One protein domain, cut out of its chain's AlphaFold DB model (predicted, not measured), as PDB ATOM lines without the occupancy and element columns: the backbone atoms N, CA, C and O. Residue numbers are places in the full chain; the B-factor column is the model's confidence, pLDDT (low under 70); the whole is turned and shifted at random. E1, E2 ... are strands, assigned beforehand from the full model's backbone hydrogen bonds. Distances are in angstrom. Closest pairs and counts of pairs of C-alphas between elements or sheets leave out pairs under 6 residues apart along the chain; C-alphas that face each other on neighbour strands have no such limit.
ATOM      1  N   HIS A 327     -30.588 -31.018  33.226       82.19
ATOM      2  CA  HIS A 327     -29.272 -30.486  32.908       82.19
ATOM      3  C   HIS A 327     -29.402 -29.209  32.084       82.19
ATOM      4  O   HIS A 327     -30.312 -29.073  31.265       82.19
ATOM      5  N   LEU A 328     -28.461 -28.290  32.290       84.38
ATOM      6  CA  LEU A 328     -28.326 -27.069  31.510       84.38
ATOM      7  C   LEU A 328     -27.056 -27.163  30.668       84.38
ATOM      8  O   LEU A 328     -25.956 -27.264  31.210       84.38
ATOM      9  N   LEU A 329     -27.213 -27.142  29.350       84.38
ATOM     10  CA  LEU A 329     -26.111 -27.172  28.396       84.38
ATOM     11  C   LEU A 329     -25.929 -25.780  27.792       84.38
ATOM     12  O   LEU A 329     -26.868 -25.206  27.237       84.38
ATOM     13  N   ASP A 330     -24.714 -25.246  27.877       82.81
ATOM     14  CA  ASP A 330     -24.349 -23.993  27.222       82.81
ATOM     15  C   ASP A 330     -24.076 -24.243  25.731       82.81
ATOM     16  O   ASP A 330     -23.081 -24.870  25.364       82.81
ATOM     17  N   GLN A 331     -24.976 -23.771  24.869       82.62
ATOM     18  CA  GLN A 331     -24.849 -23.856  23.411       82.62
ATOM     19  C   GLN A 331     -24.683 -22.470  22.771       82.62
ATOM     20  O   GLN A 331     -24.880 -22.303  21.562       82.62
ATOM     21  N   ARG A 332     -24.308 -21.452  23.558       80.50
ATOM     22  CA  ARG A 332     -24.197 -20.069  23.075       80.50
ATOM     23  C   ARG A 332     -23.070 -19.898  22.070       80.50
ATOM     24  O   ARG A 332     -23.240 -19.156  21.109       80.50
ATOM     25  N   SER A 333     -21.985 -20.659  22.215       73.38
ATOM     26  CA  SER A 333     -20.893 -20.727  21.229       73.38
ATOM     27  C   SER A 333     -21.350 -21.218  19.849       73.38
ATOM     28  O   SER A 333     -20.691 -20.948  18.852       73.38
ATOM     29  N   GLN A 334     -22.497 -21.902  19.776       76.81
ATOM     30  CA  GLN A 334     -23.128 -22.363  18.537       76.81
ATOM     31  C   GLN A 334     -24.281 -21.448  18.080       76.81
ATOM     32  O   GLN A 334     -25.019 -21.817  17.168       76.81
ATOM     33  N   GLY A 335     -24.486 -20.297  18.733       73.69
ATOM     34  CA  GLY A 335     -25.584 -19.363  18.455       73.69
ATOM     35  C   GLY A 335     -26.966 -19.835  18.923       73.69
ATOM     36  O   GLY A 335     -27.973 -19.262  18.520       73.69
ATOM     37  N   LYS A 336     -27.044 -20.888  19.753       73.50
ATOM     38  CA  LYS A 336     -28.305 -21.575  20.101       73.50
ATOM     39  C   LYS A 336     -28.845 -21.261  21.501       73.50
ATOM     40  O   LYS A 336     -29.880 -21.800  21.881       73.50
ATOM     41  N   GLY A 337     -28.187 -20.376  22.251       84.38
ATOM     42  CA  GLY A 337     -28.584 -20.041  23.620       84.38
ATOM     43  C   GLY A 337     -28.224 -21.147  24.613       84.38
ATOM     44  O   GLY A 337     -27.169 -21.771  24.502       84.38
ATOM     45  N   VAL A 338     -29.098 -21.386  25.585       86.38
ATOM     46  CA  VAL A 338     -28.959 -22.468  26.565       86.38
ATOM     47  C   VAL A 338     -29.999 -23.548  26.319       86.38
ATOM     48  O   VAL A 338     -31.108 -23.262  25.869       86.38
ATOM     49  N   LEU A 339     -29.653 -24.796  26.614       86.25
ATOM     50  CA  LEU A 339     -30.539 -25.936  26.417       86.25
ATOM     51  C   LEU A 339     -30.800 -26.632  27.749       86.25
ATOM     52  O   LEU A 339     -29.884 -27.198  28.345       86.25
ATOM     53  N   PHE A 340     -32.058 -26.623  28.185       87.06
ATOM     54  CA  PHE A 340     -32.515 -27.496  29.260       87.06
ATOM     55  C   PHE A 340     -32.809 -28.870  28.680       87.06
ATOM     56  O   PHE A 340     -33.541 -28.975  27.700       87.06
ATOM     57  N   THR A 341     -32.263 -29.920  29.274       83.88
ATOM     58  CA  THR A 341     -32.550 -31.303  28.880       83.88
ATOM     59  C   THR A 341     -32.830 -32.145  30.112       83.88
ATOM     60  O   THR A 341     -32.243 -31.912  31.170       83.88
ATOM     61  N   CYS A 342     -33.754 -33.091  29.988       81.56
ATOM     62  CA  CYS A 342     -34.057 -34.059  31.029       81.56
ATOM     63  C   CYS A 342     -33.691 -35.460  30.548       81.56
ATOM     64  O   CYS A 342     -34.238 -35.918  29.544       81.56
ATOM     65  N   PHE A 343     -32.792 -36.139  31.258       76.00
ATOM     66  CA  PHE A 343     -32.388 -37.513  30.941       76.00
ATOM     67  C   PHE A 343     -33.031 -38.523  31.889       76.00
ATOM     68  O   PHE A 343     -33.388 -38.199  33.024       76.00
ATOM     69  N   ASP A 344     -33.155 -39.767  31.426       70.06
ATOM     70  CA  ASP A 344     -33.539 -40.882  32.279       70.06
ATOM     71  C   ASP A 344     -32.450 -41.119  33.334       70.06
ATOM     72  O   ASP A 344     -31.293 -41.371  32.979       70.06
ATOM     73  N   PRO A 345     -32.783 -41.062  34.636       65.69
ATOM     74  CA  PRO A 345     -31.809 -41.308  35.696       65.69
ATOM     75  C   PRO A 345     -31.178 -42.707  35.619       65.69
ATOM     76  O   PRO A 345     -30.094 -42.912  36.163       65.69
ATOM     77  N   ASN A 346     -31.845 -43.664  34.966       69.19
ATOM     78  CA  ASN A 346     -31.351 -45.026  34.783       69.19
ATOM     79  C   ASN A 346     -30.642 -45.236  33.435       69.19
ATOM     80  O   ASN A 346     -29.981 -46.257  33.258       69.19
ATOM     81  N   ASP A 347     -30.775 -44.298  32.491       69.94
ATOM     82  CA  ASP A 347     -30.131 -44.350  31.180       69.94
ATOM     83  C   ASP A 347     -29.871 -42.935  30.638       69.94
ATOM     84  O   ASP A 347     -30.729 -42.306  30.019       69.94
ATOM     85  N   SER A 348     -28.640 -42.448  30.804       62.50
ATOM     86  CA  SER A 348     -28.228 -41.116  30.343       62.50
ATOM     87  C   SER A 348     -28.285 -40.923  28.822       62.50
ATOM     88  O   SER A 348     -28.114 -39.801  28.349       62.50
ATOM     89  N   LYS A 349     -28.524 -41.983  28.036       72.38
ATOM     90  CA  LYS A 349     -28.746 -41.887  26.584       72.38
ATOM     91  C   LYS A 349     -30.205 -41.631  26.221       72.38
ATOM     92  O   LYS A 349     -30.487 -41.273  25.078       72.38
ATOM     93  N   LYS A 350     -31.128 -41.824  27.160       74.00
ATOM     94  CA  LYS A 350     -32.558 -41.643  26.946       74.00
ATOM     95  C   LYS A 350     -32.971 -40.247  27.409       74.00
ATOM     96  O   LYS A 350     -33.129 -39.986  28.597       74.00
ATOM     97  N   GLU A 351     -33.117 -39.343  26.448       75.88
ATOM     98  CA  GLU A 351     -33.643 -37.990  26.658       75.88
ATOM     99  C   GLU A 351     -35.178 -38.033  26.732       75.88
ATOM    100  O   GLU A 351     -35.827 -38.564  25.832       75.88
ATOM    101  N   TYR A 352     -35.763 -37.475  27.794       78.38
ATOM    102  CA  TYR A 352     -37.214 -37.315  27.929       78.38
ATOM    103  C   TYR A 352     -37.720 -36.094  27.166       78.38
ATOM    104  O   TYR A 352     -38.724 -36.170  26.460       78.38
ATOM    105  N   TRP A 353     -37.033 -34.962  27.310       85.00
ATOM    106  CA  TRP A 353     -37.367 -33.721  26.620       85.00
ATOM    107  C   TRP A 353     -36.180 -32.765  26.609       85.00
ATOM    108  O   TRP A 353     -35.271 -32.852  27.436       85.00
ATOM    109  N   LYS A 354     -36.249 -31.795  25.694       87.06
ATOM    110  CA  LYS A 354     -35.317 -30.674  25.597       87.06
ATOM    111  C   LYS A 354     -36.067 -29.366  25.368       87.06
ATOM    112  O   LYS A 354     -37.067 -29.339  24.652       87.06
ATOM    113  N   HIS A 355     -35.574 -28.282  25.950       86.62
ATOM    114  CA  HIS A 355     -36.161 -26.955  25.841       86.62
ATOM    115  C   HIS A 355     -35.059 -25.907  25.627       86.62
ATOM    116  O   HIS A 355     -34.288 -25.636  26.555       86.62
ATOM    117  N   PRO A 356     -34.929 -25.346  24.412       87.88
ATOM    118  CA  PRO A 356     -33.983 -24.272  24.153       87.88
ATOM    119  C   PRO A 356     -34.514 -22.948  24.711       87.88
ATOM    120  O   PRO A 356     -35.691 -22.632  24.556       87.88
ATOM    121  N   TYR A 357     -33.633 -22.151  25.307       86.69
ATOM    122  CA  TYR A 357     -33.934 -20.805  25.779       86.69
ATOM    123  C   TYR A 357     -32.840 -19.841  25.322       86.69
ATOM    124  O   TYR A 357     -31.647 -20.086  25.521       86.69
ATOM    125  N   GLN A 358     -33.231 -18.745  24.674       87.31
ATOM    126  CA  GLN A 358     -32.269 -17.755  24.202       87.31
ATOM    127  C   GLN A 358     -31.907 -16.762  25.302       87.31
ATOM    128  O   GLN A 358     -32.765 -16.271  26.029       87.31
ATOM    129  N   ILE A 359     -30.614 -16.455  25.389       83.62
ATOM    130  CA  ILE A 359     -30.057 -15.468  26.310       83.62
ATOM    131  C   ILE A 359     -29.148 -14.557  25.494       83.62
ATOM    132  O   ILE A 359     -28.309 -15.045  24.737       83.62
ATOM    133  N   ASN A 360     -29.309 -13.247  25.676       79.88
ATOM    134  CA  ASN A 360     -28.537 -12.228  24.957       79.88
ATOM    135  C   ASN A 360     -27.069 -12.138  25.423       79.88
ATOM    136  O   ASN A 360     -26.236 -11.542  24.750       79.88
ATOM    137  N   ASP A 361     -26.744 -12.715  26.580       79.69
ATOM    138  CA  ASP A 361     -25.381 -12.809  27.096       79.69
ATOM    139  C   ASP A 361     -24.674 -14.038  26.520       79.69
ATOM    140  O   ASP A 361     -25.012 -15.171  26.869       79.69
ATOM    141  N   HIS A 362     -23.667 -13.810  25.675       77.75
ATOM    142  CA  HIS A 362     -22.927 -14.853  24.960       77.75
ATOM    143  C   HIS A 362     -21.577 -15.233  25.585       77.75
ATOM    144  O   HIS A 362     -20.940 -16.163  25.094       77.75
ATOM    145  N   ILE A 363     -21.119 -14.523  26.620       77.62
ATOM    146  CA  ILE A 363     -19.716 -14.593  27.073       77.62
ATOM    147  C   ILE A 363     -19.622 -14.971  28.550       77.62
ATOM    148  O   ILE A 363     -18.716 -15.704  28.944       77.62
ATOM    149  N   SER A 364     -20.551 -14.506  29.383       82.44
ATOM    150  CA  SER A 364     -20.452 -14.709  30.829       82.44
ATOM    151  C   SER A 364     -20.729 -16.161  31.220       82.44
ATOM    152  O   SER A 364     -21.475 -16.841  30.517       82.44
ATOM    153  N   PRO A 365     -20.191 -16.672  32.341       83.00
ATOM    154  CA  PRO A 365     -20.407 -18.061  32.738       83.00
ATOM    155  C   PRO A 365     -21.880 -18.365  33.011       83.00
ATOM    156  O   PRO A 365     -22.634 -17.501  33.466       83.00
ATOM    157  N   ILE A 366     -22.264 -19.616  32.759       83.88
ATOM    158  CA  ILE A 366     -23.574 -20.150  33.120       83.88
ATOM    159  C   ILE A 366     -23.432 -21.063  34.323       83.88
ATOM    160  O   ILE A 366     -22.575 -21.945  34.355       83.88
ATOM    161  N   VAL A 367     -24.318 -20.874  35.293       85.38
ATOM    162  CA  VAL A 367     -24.373 -21.692  36.500       85.38
ATOM    163  C   VAL A 367     -25.808 -22.104  36.780       85.38
ATOM    164  O   VAL A 367     -26.730 -21.302  36.675       85.38
ATOM    165  N   LEU A 368     -25.998 -23.371  37.139       85.69
ATOM    166  CA  LEU A 368     -27.287 -23.929  37.539       85.69
ATOM    167  C   LEU A 368     -27.265 -24.196  39.045       85.69
ATOM    168  O   LEU A 368     -26.261 -24.660  39.587       85.69
ATOM    169  N   SER A 369     -28.377 -23.927  39.724       82.44
ATOM    170  CA  SER A 369     -28.547 -24.272  41.131       82.44
ATOM    171  C   SER A 369     -28.399 -25.772  41.347       82.44
ATOM    172  O   SER A 369     -28.947 -26.572  40.590       82.44
ATOM    173  N   ASN A 370     -27.758 -26.156  42.445       73.44
ATOM    174  CA  ASN A 370     -27.579 -27.560  42.822       73.44
ATOM    175  C   ASN A 370     -28.890 -28.353  43.022       73.44
ATOM    176  O   ASN A 370     -28.859 -29.582  43.051       73.44
ATOM    177  N   ARG A 371     -30.030 -27.679  43.215       75.69
ATOM    178  CA  ARG A 371     -31.366 -28.283  43.337       75.69
ATOM    179  C   ARG A 371     -32.458 -27.244  43.099       75.69
ATOM    180  O   ARG A 371     -32.230 -26.059  43.310       75.69
ATOM    181  N   ALA A 372     -33.660 -27.703  42.755       75.50
ATOM    182  CA  ALA A 372     -34.848 -26.861  42.740       75.50
ATOM    183  C   ALA A 372     -35.260 -26.468  44.156       75.50
ATOM    184  O   ALA A 372     -35.092 -27.215  45.126       75.50
ATOM    185  N   MET A 373     -35.846 -25.288  44.228       76.44
ATOM    186  CA  MET A 373     -36.370 -24.652  45.418       76.44
ATOM    187  C   MET A 373     -37.888 -24.714  45.396       76.44
ATOM    188  O   MET A 373     -38.500 -24.655  44.331       76.44
ATOM    189  N   TYR A 374     -38.498 -24.795  46.575       72.69
ATOM    190  CA  TYR A 374     -39.935 -24.608  46.708       72.69
ATOM    191  C   TYR A 374     -40.225 -23.127  46.976       72.69
ATOM    192  O   TYR A 374     -39.800 -22.578  47.999       72.69
ATOM    193  N   HIS A 375     -40.887 -22.468  46.032       72.44
ATOM    194  CA  HIS A 375     -41.211 -21.043  46.076       72.44
ATOM    195  C   HIS A 375     -42.565 -20.803  45.400       72.44
ATOM    196  O   HIS A 375     -42.859 -21.439  44.391       72.44
ATOM    197  N   ASP A 376     -43.404 -19.941  45.982       69.56
ATOM    198  CA  ASP A 376     -44.758 -19.631  45.497       69.56
ATOM    199  C   ASP A 376     -45.590 -20.878  45.140       69.56
ATOM    200  O   ASP A 376     -46.233 -20.959  44.099       69.56
ATOM    201  N   ASN A 377     -45.555 -21.885  46.020       68.75
ATOM    202  CA  ASN A 377     -46.221 -23.187  45.873       68.75
ATOM    203  C   ASN A 377     -45.768 -24.055  44.680       68.75
ATOM    204  O   ASN A 377     -46.385 -25.086  44.394       68.75
ATOM    205  N   HIS A 378     -44.657 -23.705  44.031       73.31
ATOM    206  CA  HIS A 378     -44.089 -24.437  42.903       73.31
ATOM    207  C   HIS A 378     -42.624 -24.830  43.146       73.31
ATOM    208  O   HIS A 378     -41.900 -24.201  43.917       73.31
ATOM    209  N   PHE A 379     -42.177 -25.902  42.484       75.06
ATOM    210  CA  PHE A 379     -40.757 -26.256  42.430       75.06
ATOM    211  C   PHE A 379     -40.104 -25.529  41.258       75.06
ATOM    212  O   PHE A 379     -40.472 -25.773  40.109       75.06
ATOM    213  N   ARG A 380     -39.129 -24.670  41.558       81.12
ATOM    214  CA  ARG A 380     -38.411 -23.845  40.581       81.12
ATOM    215  C   ARG A 380     -36.920 -24.139  40.615       81.12
ATOM    216  O   ARG A 380     -36.340 -24.197  41.699       81.12
ATOM    217  N   LEU A 381     -36.285 -24.299  39.456       84.44
ATOM    218  CA  LEU A 381     -34.820 -24.254  39.359       84.44
ATOM    219  C   LEU A 381     -34.363 -22.809  39.168       84.44
ATOM    220  O   LEU A 381     -35.086 -22.007  38.585       84.44
ATOM    221  N   LEU A 382     -33.167 -22.483  39.657       86.00
ATOM    222  CA  LEU A 382     -32.542 -21.184  39.429       86.00
ATOM    223  C   LEU A 382     -31.281 -21.398  38.596       86.00
ATOM    224  O   LEU A 382     -30.447 -22.233  38.938       86.00
ATOM    225  N   PHE A 383     -31.114 -20.644  37.520       89.31
ATOM    226  CA  PHE A 383     -29.842 -20.579  36.808       89.31
ATOM    227  C   PHE A 383     -29.437 -19.125  36.606       89.31
ATOM    228  O   PHE A 383     -30.272 -18.227  36.680       89.31
ATOM    229  N   ALA A 384     -28.156 -18.884  36.369       87.94
ATOM    230  CA  ALA A 384     -27.651 -17.566  36.035       87.94
ATOM    231  C   ALA A 384     -26.758 -17.613  34.803       87.94
ATOM    232  O   ALA A 384     -26.063 -18.601  34.568       87.94
ATOM    233  N   ALA A 385     -26.789 -16.523  34.046       86.25
ATOM    234  CA  ALA A 385     -25.839 -16.196  32.998       86.25
ATOM    235  C   ALA A 385     -25.182 -14.867  33.387       86.25
ATOM    236  O   ALA A 385     -25.837 -13.822  33.438       86.25
ATOM    237  N   GLY A 386     -23.903 -14.929  33.751       85.81
ATOM    238  CA  GLY A 386     -23.178 -13.775  34.263       85.81
ATOM    239  C   GLY A 386     -23.779 -13.239  35.559       85.81
ATOM    240  O   GLY A 386     -23.884 -13.951  36.556       85.81
ATOM    241  N   GLY A 387     -24.151 -11.962  35.551       81.25
ATOM    242  CA  GLY A 387     -24.811 -11.299  36.677       81.25
ATOM    243  C   GLY A 387     -26.329 -11.480  36.736       81.25
ATOM    244  O   GLY A 387     -26.961 -11.032  37.687       81.25
ATOM    245  N   THR A 388     -26.924 -12.115  35.727       85.25
ATOM    246  CA  THR A 388     -28.378 -12.186  35.567       85.25
ATOM    247  C   THR A 388     -28.882 -13.570  35.941       85.25
ATOM    248  O   THR A 388     -28.369 -14.561  35.420       85.25
ATOM    249  N   ALA A 389     -29.889 -13.655  36.811       86.81
ATOM    250  CA  ALA A 389     -30.481 -14.921  37.228       86.81
ATOM    251  C   ALA A 389     -31.884 -15.117  36.647       86.81
ATOM    252  O   ALA A 389     -32.543 -14.163  36.242       86.81
ATOM    253  N   TYR A 390     -32.333 -16.368  36.606       87.56
ATOM    254  CA  TYR A 390     -33.588 -16.770  35.988       87.56
ATOM    255  C   TYR A 390     -34.200 -17.959  36.730       87.56
ATOM    256  O   TYR A 390     -33.514 -18.955  36.990       87.56
ATOM    257  N   PHE A 391     -35.497 -17.887  37.021       88.12
ATOM    258  CA  PHE A 391     -36.278 -19.036  37.459       88.12
ATOM    259  C   PHE A 391     -36.725 -19.877  36.276       88.12
ATOM    260  O   PHE A 391     -37.088 -19.355  35.231       88.12
ATOM    261  N   VAL A 392     -36.753 -21.188  36.486       87.25
ATOM    262  CA  VAL A 392     -37.296 -22.166  35.548       87.25
ATOM    263  C   VAL A 392     -38.414 -22.909  36.253       87.25
ATOM    264  O   VAL A 392     -38.175 -23.660  37.205       87.25
ATOM    265  N   ASP A 393     -39.634 -22.678  35.782       86.12
ATOM    266  CA  ASP A 393     -40.814 -23.428  36.178       86.12
ATOM    267  C   ASP A 393     -40.936 -24.674  35.308       86.12
ATOM    268  O   ASP A 393     -40.820 -24.607  34.082       86.12
ATOM    269  N   PHE A 394     -41.259 -25.803  35.927       83.44
ATOM    270  CA  PHE A 394     -41.477 -27.055  35.213       83.44
ATOM    271  C   PHE A 394     -42.946 -27.452  35.176       83.44
ATOM    272  O   PHE A 394     -43.730 -27.126  36.071       83.44
ATOM    273  N   ILE A 395     -43.303 -28.218  34.150       81.19
ATOM    274  CA  ILE A 395     -44.581 -28.920  34.073       81.19
ATOM    275  C   ILE A 395     -44.477 -30.165  34.973       81.19
ATOM    276  O   ILE A 395     -43.609 -31.013  34.735       81.19
ATOM    277  N   PRO A 396     -45.292 -30.279  36.036       71.62
ATOM    278  CA  PRO A 396     -45.234 -31.427  36.936       71.62
ATOM    279  C   PRO A 396     -45.816 -32.682  36.268       71.62
ATOM    280  O   PRO A 396     -46.940 -32.623  35.779       71.62
ATOM    281  N   SER A 397     -45.118 -33.825  36.321       68.31
ATOM    282  CA  SER A 397     -45.692 -35.132  35.952       68.31
ATOM    283  C   SER A 397     -46.203 -35.903  37.171       68.31
ATOM    284  O   SER A 397     -45.700 -35.771  38.297       68.31
ATOM    285  N   ARG A 398     -47.206 -36.758  36.931       57.41
ATOM    286  CA  ARG A 398     -47.772 -37.686  37.927       57.41
ATOM    287  C   ARG A 398     -46.778 -38.764  38.373       57.41
ATOM    288  O   ARG A 398     -46.896 -39.267  39.484       57.41
ATOM    289  N   GLU A 399     -45.788 -39.076  37.543       59.78
ATOM    290  CA  GLU A 399     -44.770 -40.110  37.782       59.78
ATOM    291  C   GLU A 399     -43.549 -39.575  38.543       59.78
ATOM    292  O   GLU A 399     -42.568 -40.278  38.766       59.78
ATOM    293  N   GLY A 400     -43.597 -38.311  38.971       57.75
ATOM    294  CA  GLY A 400     -42.534 -37.710  39.762       57.75
ATOM    295  C   GLY A 400     -41.375 -37.138  38.946       57.75
ATOM    296  O   GLY A 400     -40.464 -36.591  39.558       57.75
ATOM    297  N   LEU A 401     -41.426 -37.178  37.614       65.50
ATOM    298  CA  LEU A 401     -40.514 -36.444  36.730       65.50
ATOM    299  C   LEU A 401     -41.127 -35.098  36.300       65.50
ATOM    300  O   LEU A 401     -42.281 -34.792  36.607       65.50
ATOM    301  N   TYR A 402     -40.336 -34.267  35.625       75.69
ATOM    302  CA  TYR A 402     -40.825 -33.072  34.935       75.69
ATOM    303  C   TYR A 402     -41.147 -33.432  33.483       75.69
ATOM    304  O   TYR A 402     -40.369 -34.155  32.868       75.69
ATOM    305  N   GLU A 403     -42.255 -32.936  32.932       78.06
ATOM    306  CA  GLU A 403     -42.653 -33.195  31.529       78.06
ATOM    307  C   GLU A 403     -42.050 -32.182  30.550       78.06
ATOM    308  O   GLU A 403     -42.020 -32.407  29.344       78.06
ATOM    309  N   GLY A 404     -41.567 -31.055  31.069       83.25
ATOM    310  CA  GLY A 404     -40.987 -29.980  30.279       83.25
ATOM    311  C   GLY A 404     -40.802 -28.707  31.093       83.25
ATOM    312  O   GLY A 404     -41.147 -28.645  32.278       83.25
ATOM    313  N   VAL A 405     -40.282 -27.675  30.434       86.19
ATOM    314  CA  VAL A 405     -40.215 -26.311  30.971       86.19
ATOM    315  C   VAL A 405     -41.535 -25.605  30.674       86.19
ATOM    316  O   VAL A 405     -41.971 -25.548  29.526       86.19
ATOM    317  N   LYS A 406     -42.176 -25.078  31.717       86.94
ATOM    318  CA  LYS A 406     -43.406 -24.284  31.623       86.94
ATOM    319  C   LYS A 406     -43.092 -22.823  31.320       86.94
ATOM    320  O   LYS A 406     -43.762 -22.215  30.495       86.94
ATOM    321  N   ASN A 407     -42.126 -22.259  32.039       87.69
ATOM    322  CA  ASN A 407     -41.779 -20.849  31.952       87.69
ATOM    323  C   ASN A 407     -40.329 -20.620  32.388       87.69
ATOM    324  O   ASN A 407     -39.811 -21.357  33.231       87.69
ATOM    325  N   VAL A 408     -39.712 -19.574  31.842       87.44
ATOM    326  CA  VAL A 408     -38.435 -19.041  32.311       87.44
ATOM    327  C   VAL A 408     -38.636 -17.566  32.639       87.44
ATOM    328  O   VAL A 408     -39.018 -16.780  31.776       87.44
ATOM    329  N   GLU A 409     -38.407 -17.193  33.892       87.00
ATOM    330  CA  GLU A 409     -38.673 -15.854  34.422       87.00
ATOM    331  C   GLU A 409     -37.367 -15.185  34.852       87.00
ATOM    332  O   GLU A 409     -36.535 -15.807  35.508       87.00
ATOM    333  N   LEU A 410     -37.178 -13.916  34.493       83.94
ATOM    334  CA  LEU A 410     -36.013 -13.127  34.893       83.94
ATOM    335  C   LEU A 410     -36.049 -12.808  36.396       83.94
ATOM    336  O   LEU A 410     -37.074 -12.390  36.924       83.94
ATOM    337  N   VAL A 411     -34.904 -12.936  37.066       78.19
ATOM    338  CA  VAL A 411     -34.739 -12.655  38.496       78.19
ATOM    339  C   VAL A 411     -33.643 -11.618  38.696       78.19
ATOM    340  O   VAL A 411     -32.473 -11.855  38.385       78.19
ATOM    341  N   GLU A 412     -34.015 -10.476  39.268       70.31
ATOM    342  CA  GLU A 412     -33.062  -9.424  39.601       70.31
ATOM    343  C   GLU A 412     -32.388  -9.705  40.950       70.31
ATOM    344  O   GLU A 412     -33.021  -9.760  42.008       70.31
ATOM    345  N   ILE A 413     -31.068  -9.886  40.916       72.00
ATOM    346  CA  ILE A 413     -30.257 -10.092  42.113       72.00
ATOM    347  C   ILE A 413     -29.515  -8.801  42.444       72.00
ATOM    348  O   ILE A 413     -28.403  -8.575  41.974       72.00
ATOM    349  N   ASN A 414     -30.080  -8.004  43.354       65.69
ATOM    350  CA  ASN A 414     -29.494  -6.739  43.839       65.69
ATOM    351  C   ASN A 414     -28.088  -6.879  44.466       65.69
ATOM    352  O   ASN A 414     -27.466  -5.882  44.825       65.69
ATOM    353  N   ALA A 415     -27.607  -8.111  44.658       65.31
ATOM    354  CA  ALA A 415     -26.299  -8.424  45.232       65.31
ATOM    355  C   ALA A 415     -25.161  -8.376  44.229       65.31
ATOM    356  O   ALA A 415     -24.003  -8.273  44.631       65.31
ATOM    357  N   VAL A 416     -25.482  -8.515  42.947       68.12
ATOM    358  CA  VAL A 416     -24.472  -8.590  41.906       68.12
ATOM    359  C   VAL A 416     -23.936  -7.184  41.676       68.12
ATOM    360  O   VAL A 416     -24.629  -6.307  41.167       68.12
ATOM    361  N   VAL A 417     -22.690  -6.958  42.085       70.38
ATOM    362  CA  VAL A 417     -21.996  -5.684  41.868       70.38
ATOM    363  C   VAL A 417     -21.709  -5.534  40.369       70.38
ATOM    364  O   VAL A 417     -21.313  -6.525  39.744       70.38
ATOM    365  N   PRO A 418     -21.859  -4.337  39.769       73.19
ATOM    366  CA  PRO A 418     -21.498  -4.112  38.372       73.19
ATOM    367  C   PRO A 418     -20.082  -4.616  38.053       73.19
ATOM    368  O   PRO A 418     -19.131  -4.309  38.769       73.19
ATOM    369  N   GLY A 419     -19.950  -5.415  36.992       71.25
ATOM    370  CA  GLY A 419     -18.682  -6.045  36.595       71.25
ATOM    371  C   GLY A 419     -18.376  -7.388  37.274       71.25
ATOM    372  O   GLY A 419     -17.397  -8.029  36.903       71.25
ATOM    373  N   SER A 420     -19.209  -7.843  38.217       78.88
ATOM    374  CA  SER A 420     -19.145  -9.199  38.782       78.88
ATOM    375  C   SER A 420     -20.145 -10.142  38.104       78.88
ATOM    376  O   SER A 420     -21.117  -9.708  37.486       78.88
ATOM    377  N   TRP A 421     -19.915 -11.448  38.224       81.88
ATOM    378  CA  TRP A 421     -20.851 -12.487  37.790       81.88
ATOM    379  C   TRP A 421     -21.037 -13.560  38.856       81.88
ATOM    380  O   TRP A 421     -20.171 -13.784  39.699       81.88
ATOM    381  N   ILE A 422     -22.166 -14.255  38.797       81.94
ATOM    382  CA  ILE A 422     -22.501 -15.353  39.696       81.94
ATOM    383  C   ILE A 422     -21.675 -16.581  39.299       81.94
ATOM    384  O   ILE A 422     -21.681 -17.007  38.146       81.94
ATOM    385  N   THR A 423     -20.944 -17.149  40.257       79.81
ATOM    386  CA  THR A 423     -20.061 -18.312  40.044       79.81
ATOM    387  C   THR A 423     -20.625 -19.603  40.621       79.81
ATOM    388  O   THR A 423     -20.224 -20.691  40.214       79.81
ATOM    389  N   SER A 424     -21.573 -19.512  41.553       78.06
ATOM    390  CA  SER A 424     -22.290 -20.668  42.083       78.06
ATOM    391  C   SER A 424     -23.615 -20.259  42.713       78.06
ATOM    392  O   SER A 424     -23.778 -19.128  43.176       78.06
ATOM    393  N   ILE A 425     -24.561 -21.200  42.718       79.69
ATOM    394  CA  ILE A 425     -25.887 -21.050  43.315       79.69
ATOM    395  C   ILE A 425     -26.174 -22.294  44.162       79.69
ATOM    396  O   ILE A 425     -26.294 -23.407  43.645       79.69
ATOM    397  N   TYR A 426     -26.319 -22.098  45.468       79.25
ATOM    398  CA  TYR A 426     -26.641 -23.139  46.435       79.25
ATOM    399  C   TYR A 426     -28.033 -22.909  47.013       79.25
ATOM    400  O   TYR A 426     -28.236 -22.102  47.918       79.25
ATOM    401  N   ALA A 427     -29.001 -23.658  46.506       75.44
ATOM    402  CA  ALA A 427     -30.336 -23.732  47.075       75.44
ATOM    403  C   ALA A 427     -30.338 -24.627  48.329       75.44
ATOM    404  O   ALA A 427     -29.550 -25.577  48.424       75.44
ATOM    405  N   HIS A 428     -31.242 -24.373  49.280       68.06
ATOM    406  CA  HIS A 428     -31.442 -25.205  50.475       68.06
ATOM    407  C   HIS A 428     -32.732 -26.036  50.390       68.06
ATOM    408  O   HIS A 428     -33.737 -25.594  49.843       68.06
ATOM    409  N   HIS A 429     -32.707 -27.256  50.948       55.31
ATOM    410  CA  HIS A 429     -33.907 -28.081  51.109       55.31
ATOM    411  C   HIS A 429     -34.621 -27.642  52.385       55.31
ATOM    412  O   HIS A 429     -34.053 -27.761  53.468       55.31
ATOM    413  N   ASN A 430     -35.851 -27.145  52.273       53.53
ATOM    414  CA  ASN A 430     -36.600 -26.696  53.436       53.53
ATOM    415  C   ASN A 430     -37.608 -27.771  53.835       53.53
ATOM    416  O   ASN A 430     -38.566 -28.023  53.113       53.53
ATOM    417  N   THR A 431     -37.349 -28.468  54.938       46.03
ATOM    418  CA  THR A 431     -38.224 -29.547  55.414       46.03
ATOM    419  C   THR A 431     -39.397 -29.044  56.240       46.03
ATOM    420  O   THR A 431     -40.334 -29.813  56.392       46.03
ATOM    421  N   ASN A 432     -39.392 -27.796  56.741       41.84
ATOM    422  CA  ASN A 432     -40.444 -27.377  57.671       41.84
ATOM    423  C   ASN A 432     -41.065 -25.989  57.502       41.84
ATOM    424  O   ASN A 432     -42.214 -25.875  57.893       41.84
ATOM    425  N   HIS A 433     -40.462 -24.963  56.894       44.03
ATOM    426  CA  HIS A 433     -41.169 -23.684  56.676       44.03
ATOM    427  C   HIS A 433     -40.689 -22.993  55.401       44.03
ATOM    428  O   HIS A 433     -39.508 -23.051  55.092       44.03
ATOM    429  N   TYR A 434     -41.607 -22.334  54.690       48.28
ATOM    430  CA  TYR A 434     -41.479 -21.595  53.424       48.28
ATOM    431  C   TYR A 434     -40.405 -20.483  53.409       48.28
ATOM    432  O   TYR A 434     -40.706 -19.323  53.140       48.28
ATOM    433  N   ARG A 435     -39.140 -20.784  53.714       52.75
ATOM    434  CA  ARG A 435     -38.041 -19.836  53.515       52.75
ATOM    435  C   ARG A 435     -37.408 -20.107  52.161       52.75
ATOM    436  O   ARG A 435     -36.677 -21.081  51.981       52.75
ATOM    437  N   SER A 436     -37.755 -19.258  51.206       64.44
ATOM    438  CA  SER A 436     -37.230 -19.248  49.846       64.44
ATOM    439  C   SER A 436     -35.846 -18.582  49.848       64.44
ATOM    440  O   SER A 436     -35.682 -17.427  49.462       64.44
ATOM    441  N   GLU A 437     -34.860 -19.306  50.379       70.94
ATOM    442  CA  GLU A 437     -33.485 -18.829  50.562       70.94
ATOM    443  C   GLU A 437     -32.489 -19.658  49.748       70.94
ATOM    444  O   GLU A 437     -32.587 -20.886  49.659       70.94
ATOM    445  N   PHE A 438     -31.486 -18.979  49.203       73.94
ATOM    446  CA  PHE A 438     -30.344 -19.589  48.532       73.94
ATOM    447  C   PHE A 438     -29.083 -18.763  48.781       73.94
ATOM    448  O   PHE A 438     -29.145 -17.621  49.231       73.94
ATOM    449  N   ILE A 439     -27.923 -19.353  48.532       78.25
ATOM    450  CA  ILE A 439     -26.624 -18.697  48.664       78.25
ATOM    451  C   ILE A 439     -26.011 -18.577  47.277       78.25
ATOM    452  O   ILE A 439     -26.036 -19.540  46.512       78.25
ATOM    453  N   ILE A 440     -25.434 -17.420  46.967       75.88
ATOM    454  CA  ILE A 440     -24.629 -17.235  45.760       75.88
ATOM    455  C   ILE A 440     -23.192 -16.868  46.105       75.88
ATOM    456  O   ILE A 440     -22.915 -16.266  47.147       75.88
ATOM    457  N   SER A 441     -22.291 -17.211  45.192       76.94
ATOM    458  CA  SER A 441     -20.929 -16.684  45.146       76.94
ATOM    459  C   SER A 441     -20.765 -15.793  43.919       76.94
ATOM    460  O   SER A 441     -21.365 -16.064  42.874       76.94
ATOM    461  N   LEU A 442     -19.954 -14.743  44.038       79.81
ATOM    462  CA  LEU A 442     -19.692 -13.769  42.978       79.81
ATOM    463  C   LEU A 442     -18.213 -13.787  42.579       79.81
ATOM    464  O   LEU A 442     -17.337 -14.052  43.402       79.81
ATOM    465  N   SER A 443     -17.913 -13.493  41.318       73.56
ATOM    466  CA  SER A 443     -16.534 -13.326  40.861       73.56
ATOM    467  C   SER A 443     -15.877 -12.111  41.516       73.56
ATOM    468  O   SER A 443     -16.498 -11.067  41.701       73.56
ATOM    469  N   GLY A 444     -14.609 -12.264  41.908       63.66
ATOM    470  CA  GLY A 444     -13.847 -11.202  42.571       63.66
ATOM    471  C   GLY A 444     -14.237 -10.941  44.032       63.66
ATOM    472  O   GLY A 444     -13.651 -10.058  44.654       63.66
ATOM    473  N   CYS A 445     -15.174 -11.707  44.606       61.91
ATOM    474  CA  CYS A 445     -15.569 -11.595  46.007       61.91
ATOM    475  C   CYS A 445     -15.415 -12.944  46.729       61.91
ATOM    476  O   CYS A 445     -16.081 -13.914  46.388       61.91
ATOM    477  N   ASN A 446     -14.583 -13.002  47.776       58.34
ATOM    478  CA  ASN A 446     -14.451 -14.193  48.638       58.34
ATOM    479  C   ASN A 446     -15.585 -14.308  49.680       58.34
ATOM    480  O   ASN A 446     -15.450 -15.016  50.679       58.34
ATOM    481  N   VAL A 447     -16.684 -13.576  49.489       59.31
ATOM    482  CA  VAL A 447     -17.809 -13.516  50.423       59.31
ATOM    483  C   VAL A 447     -18.985 -14.277  49.830       59.31
ATOM    484  O   VAL A 447     -19.381 -14.057  48.689       59.31
ATOM    485  N   LEU A 448     -19.562 -15.176  50.628       61.44
ATOM    486  CA  LEU A 448     -20.824 -15.822  50.291       61.44
ATOM    487  C   LEU A 448     -21.975 -14.877  50.631       61.44
ATOM    488  O   LEU A 448     -22.054 -14.327  51.734       61.44
ATOM    489  N   HIS A 449     -22.897 -14.718  49.691       63.47
ATOM    490  CA  HIS A 449     -24.064 -13.870  49.872       63.47
ATOM    491  C   HIS A 449     -25.283 -14.748  50.131       63.47
ATOM    492  O   HIS A 449     -25.678 -15.540  49.275       63.47
ATOM    493  N   ARG A 450     -25.885 -14.613  51.319       64.62
ATOM    494  CA  ARG A 450     -27.198 -15.209  51.592       64.62
ATOM    495  C   ARG A 450     -28.261 -14.349  50.927       64.62
ATOM    496  O   ARG A 450     -28.332 -13.154  51.210       64.62
ATOM    497  N   CYS A 451     -29.075 -14.972  50.090       66.00
ATOM    498  CA  CYS A 451     -30.131 -14.349  49.315       66.00
ATOM    499  C   CYS A 451     -31.493 -14.842  49.811       66.00
ATOM    500  O   CYS A 451     -31.775 -16.041  49.786       66.00
ATOM    501  N   ASN A 452     -32.346 -13.909  50.236       62.91
ATOM    502  CA  ASN A 452     -33.739 -14.194  50.584       62.91
ATOM    503  C   ASN A 452     -34.657 -13.654  49.489       62.91
ATOM    504  O   ASN A 452     -34.563 -12.469  49.172       62.91
ATOM    505  N   LEU A 453     -35.555 -14.484  48.963       63.00
ATOM    506  CA  LEU A 453     -36.571 -14.053  48.004       63.00
ATOM    507  C   LEU A 453     -37.660 -13.258  48.732       63.00
ATOM    508  O   LEU A 453     -38.404 -13.812  49.540       63.00
ATOM    509  N   LEU A 454     -37.744 -11.954  48.465       54.75
ATOM    510  CA  LEU A 454     -38.866 -11.113  48.876       54.75
ATOM    511  C   LEU A 454     -39.843 -10.984  47.710       54.75
ATOM    512  O   LEU A 454     -39.464 -10.539  46.627       54.75
ATOM    513  N   HIS A 455     -41.104 -11.334  47.944       50.28
ATOM    514  CA  HIS A 455     -42.156 -11.159  46.952       50.28
ATOM    515  C   HIS A 455     -42.645  -9.700  46.966       50.28
ATOM    516  O   HIS A 455     -43.233  -9.248  47.952       50.28
ATOM    517  N   LYS A 456     -42.388  -8.948  45.888       39.88
ATOM    518  CA  LYS A 456     -43.011  -7.643  45.615       39.88
ATOM    519  C   LYS A 456     -43.359  -7.549  44.124       39.88
ATOM    520  O   LYS A 456     -42.573  -7.048  43.330       39.88
ATOM    521  N   GLY A 457     -44.557  -8.000  43.750       46.38
ATOM    522  CA  GLY A 457     -45.004  -7.985  42.350       46.38
ATOM    523  C   GLY A 457     -44.253  -9.002  41.478       46.38
ATOM    524  O   GLY A 457     -43.859 -10.051  41.971       46.38
ATOM    525  N   SER A 458     -44.052  -8.691  40.193       34.53
ATOM    526  CA  SER A 458     -43.454  -9.572  39.167       34.53
ATOM    527  C   SER A 458     -41.950  -9.845  39.318       34.53
ATOM    528  O   SER A 458     -41.330 -10.357  38.394       34.53
ATOM    529  N   PHE A 459     -41.333  -9.430  40.425       39.28
ATOM    530  CA  PHE A 459     -39.890  -9.521  40.617       39.28
ATOM    531  C   PHE A 459     -39.578  -9.961  42.045       39.28
ATOM    532  O   PHE A 459     -40.116  -9.429  43.022       39.28
ATOM    533  N   ALA A 460     -38.680 -10.935  42.170       44.97
ATOM    534  CA  ALA A 460     -38.145 -11.332  43.457       44.97
ATOM    535  C   ALA A 460     -37.013 -10.380  43.855       44.97
ATOM    536  O   ALA A 460     -35.972 -10.343  43.206       44.97
ATOM    537  N   GLN A 461     -37.200  -9.617  44.933       43.75
ATOM    538  CA  GLN A 461     -36.164  -8.728  45.457       43.75
ATOM    539  C   GLN A 461     -35.293  -9.495  46.457       43.75
ATOM    540  O   GLN A 461     -35.807 -10.125  47.380       43.75
ATOM    541  N   ILE A 462     -33.972  -9.445  46.298       52.09
ATOM    542  CA  ILE A 462     -33.056 -10.225  47.136       52.09
ATOM    543  C   ILE A 462     -32.493  -9.383  48.280       52.09
ATOM    544  O   ILE A 462     -31.747  -8.430  48.056       52.09
ATOM    545  N   ASN A 463     -32.811  -9.771  49.519       48.75
ATOM    546  CA  ASN A 463     -32.164  -9.230  50.716       48.75
ATOM    547  C   ASN A 463     -30.847  -9.966  50.979       48.75
ATOM    548  O   ASN A 463     -30.834 -11.197  51.039       48.75
ATOM    549  N   ILE A 464     -29.767  -9.204  51.166       51.78
ATOM    550  CA  ILE A 464     -28.409  -9.736  51.302       51.78
ATOM    551  C   ILE A 464     -27.905  -9.513  52.717       51.78
ATOM    552  O   ILE A 464     -27.800  -8.377  53.189       51.78
ATOM    553  N   SER A 465     -27.498 -10.604  53.352       46.44
ATOM    554  CA  SER A 465     -26.650 -10.560  54.539       46.44
ATOM    555  C   SER A 465     -25.293 -11.163  54.177       46.44
ATOM    556  O   SER A 465     -25.273 -12.281  53.651       46.44
ATOM    557  N   PRO A 466     -24.165 -10.468  54.422       45.19
ATOM    558  CA  PRO A 466     -22.857 -11.091  54.274       45.19
ATOM    559  C   PRO A 466     -22.774 -12.274  55.243       45.19
ATOM    560  O   PRO A 466     -22.964 -12.108  56.450       45.19
ATOM    561  N   LEU A 467     -22.508 -13.472  54.723       45.59
ATOM    562  CA  LEU A 467     -21.997 -14.553  55.556       45.59
ATOM    563  C   LEU A 467     -20.525 -14.225  55.795       45.59
ATOM    564  O   LEU A 467     -19.710 -14.327  54.878       45.59
ATOM    565  N   ILE A 468     -20.181 -13.798  57.012       36.03
ATOM    566  CA  ILE A 468     -18.782 -13.767  57.443       36.03
ATOM    567  C   ILE A 468     -18.325 -15.227  57.448       36.03
ATOM    568  O   ILE A 468     -18.625 -15.986  58.368       36.03
TER     569      ILE A 468
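This is residues 327 to 468 of the 474 residues of a protein of Stichopus japonicus (UniProt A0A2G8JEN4). Three antiparallel sheets form a stack of sheets, sheets that face each other in turn, with E4 to E8 in the middle, only partly face to face with E1 E2 E3 and with E9 E10 E11 E12. The strands cross, at 39 degrees to those of E1 E2 E3 and at 52 degrees to those of E9 E10 E11 E12. The printed part has 142 residues with 12 named strands, E1 to E12 along the chain, and no named helix: the class is all strand. The sheet E4 to E8 is branched at E6; the others run E1 E2 E3 and E9 E10 E11 E12. The whole is compact, with a radius of gyration of the C-alphas of 15.4 A and spans of 43 by 40 by 29 A.

In the branched sheet, E6, residues 378 to 385, has E4, residues 366 to 368, and E5, residues 373 to 375, on one side and E7, residues 388 to 396, on the other side. N 367 and O 384 are 3.0 A apart, N 373 and O 380 2.8 A, and N 383 and O 390 3.0 A, each within hydrogen-bond range. E8, residues 402 to 411, forms a hairpin with E7, with N 391 and O 409 at 2.8 A. E5 E6 E7 E8 is a meander, each strand the antiparallel neighbour of the one before. E9, residues 422 to 427, E10, residues 437 to 442, E11, residues 448 to 456, and E12, residues 459 to 467, form a second meander, strongly twisted; N 426 and O 439 are 2.8 A apart, N 438 and O 451 3.0 A, and N 454 and O 461 2.9 A. The closest C-alphas of E4 and E9 are those of Val 367 and Ser 424, 6.0 A apart. The third meander is E1, residues 327 to 330, E2, residues 338 to 344, and E3, residues 347 to 357, with N 329 and O 339 at 2.9 A and N 340 and O 355 at 2.9 A. The closest C-alphas of E3 and E8 are those of Trp 353 and Gly 404, 6.4 A apart.

E1 begins at C-alpha 327 (-29.272, -30.486, 32.908). E2 is 19.8 A long, E3 24.5 A, E6 22.3 A, E7 25.6 A, E8 21.6 A, E11 24.1 A and E12 23.8 A. E3 bends by 67 degrees at residue 350 and E8 by 53 degrees at residue 406. E12 ends at C-alpha 467 (-21.997, -14.553, 55.556).

The two C-alphas farthest apart, those of Lys 350 and Ile 468, are 43.6 A apart. The printed part has no cut and no long link. Mean pLDDT of the printed part is 72.2; 48 residues are under 70, among them 428 to 436 and 444 to 468.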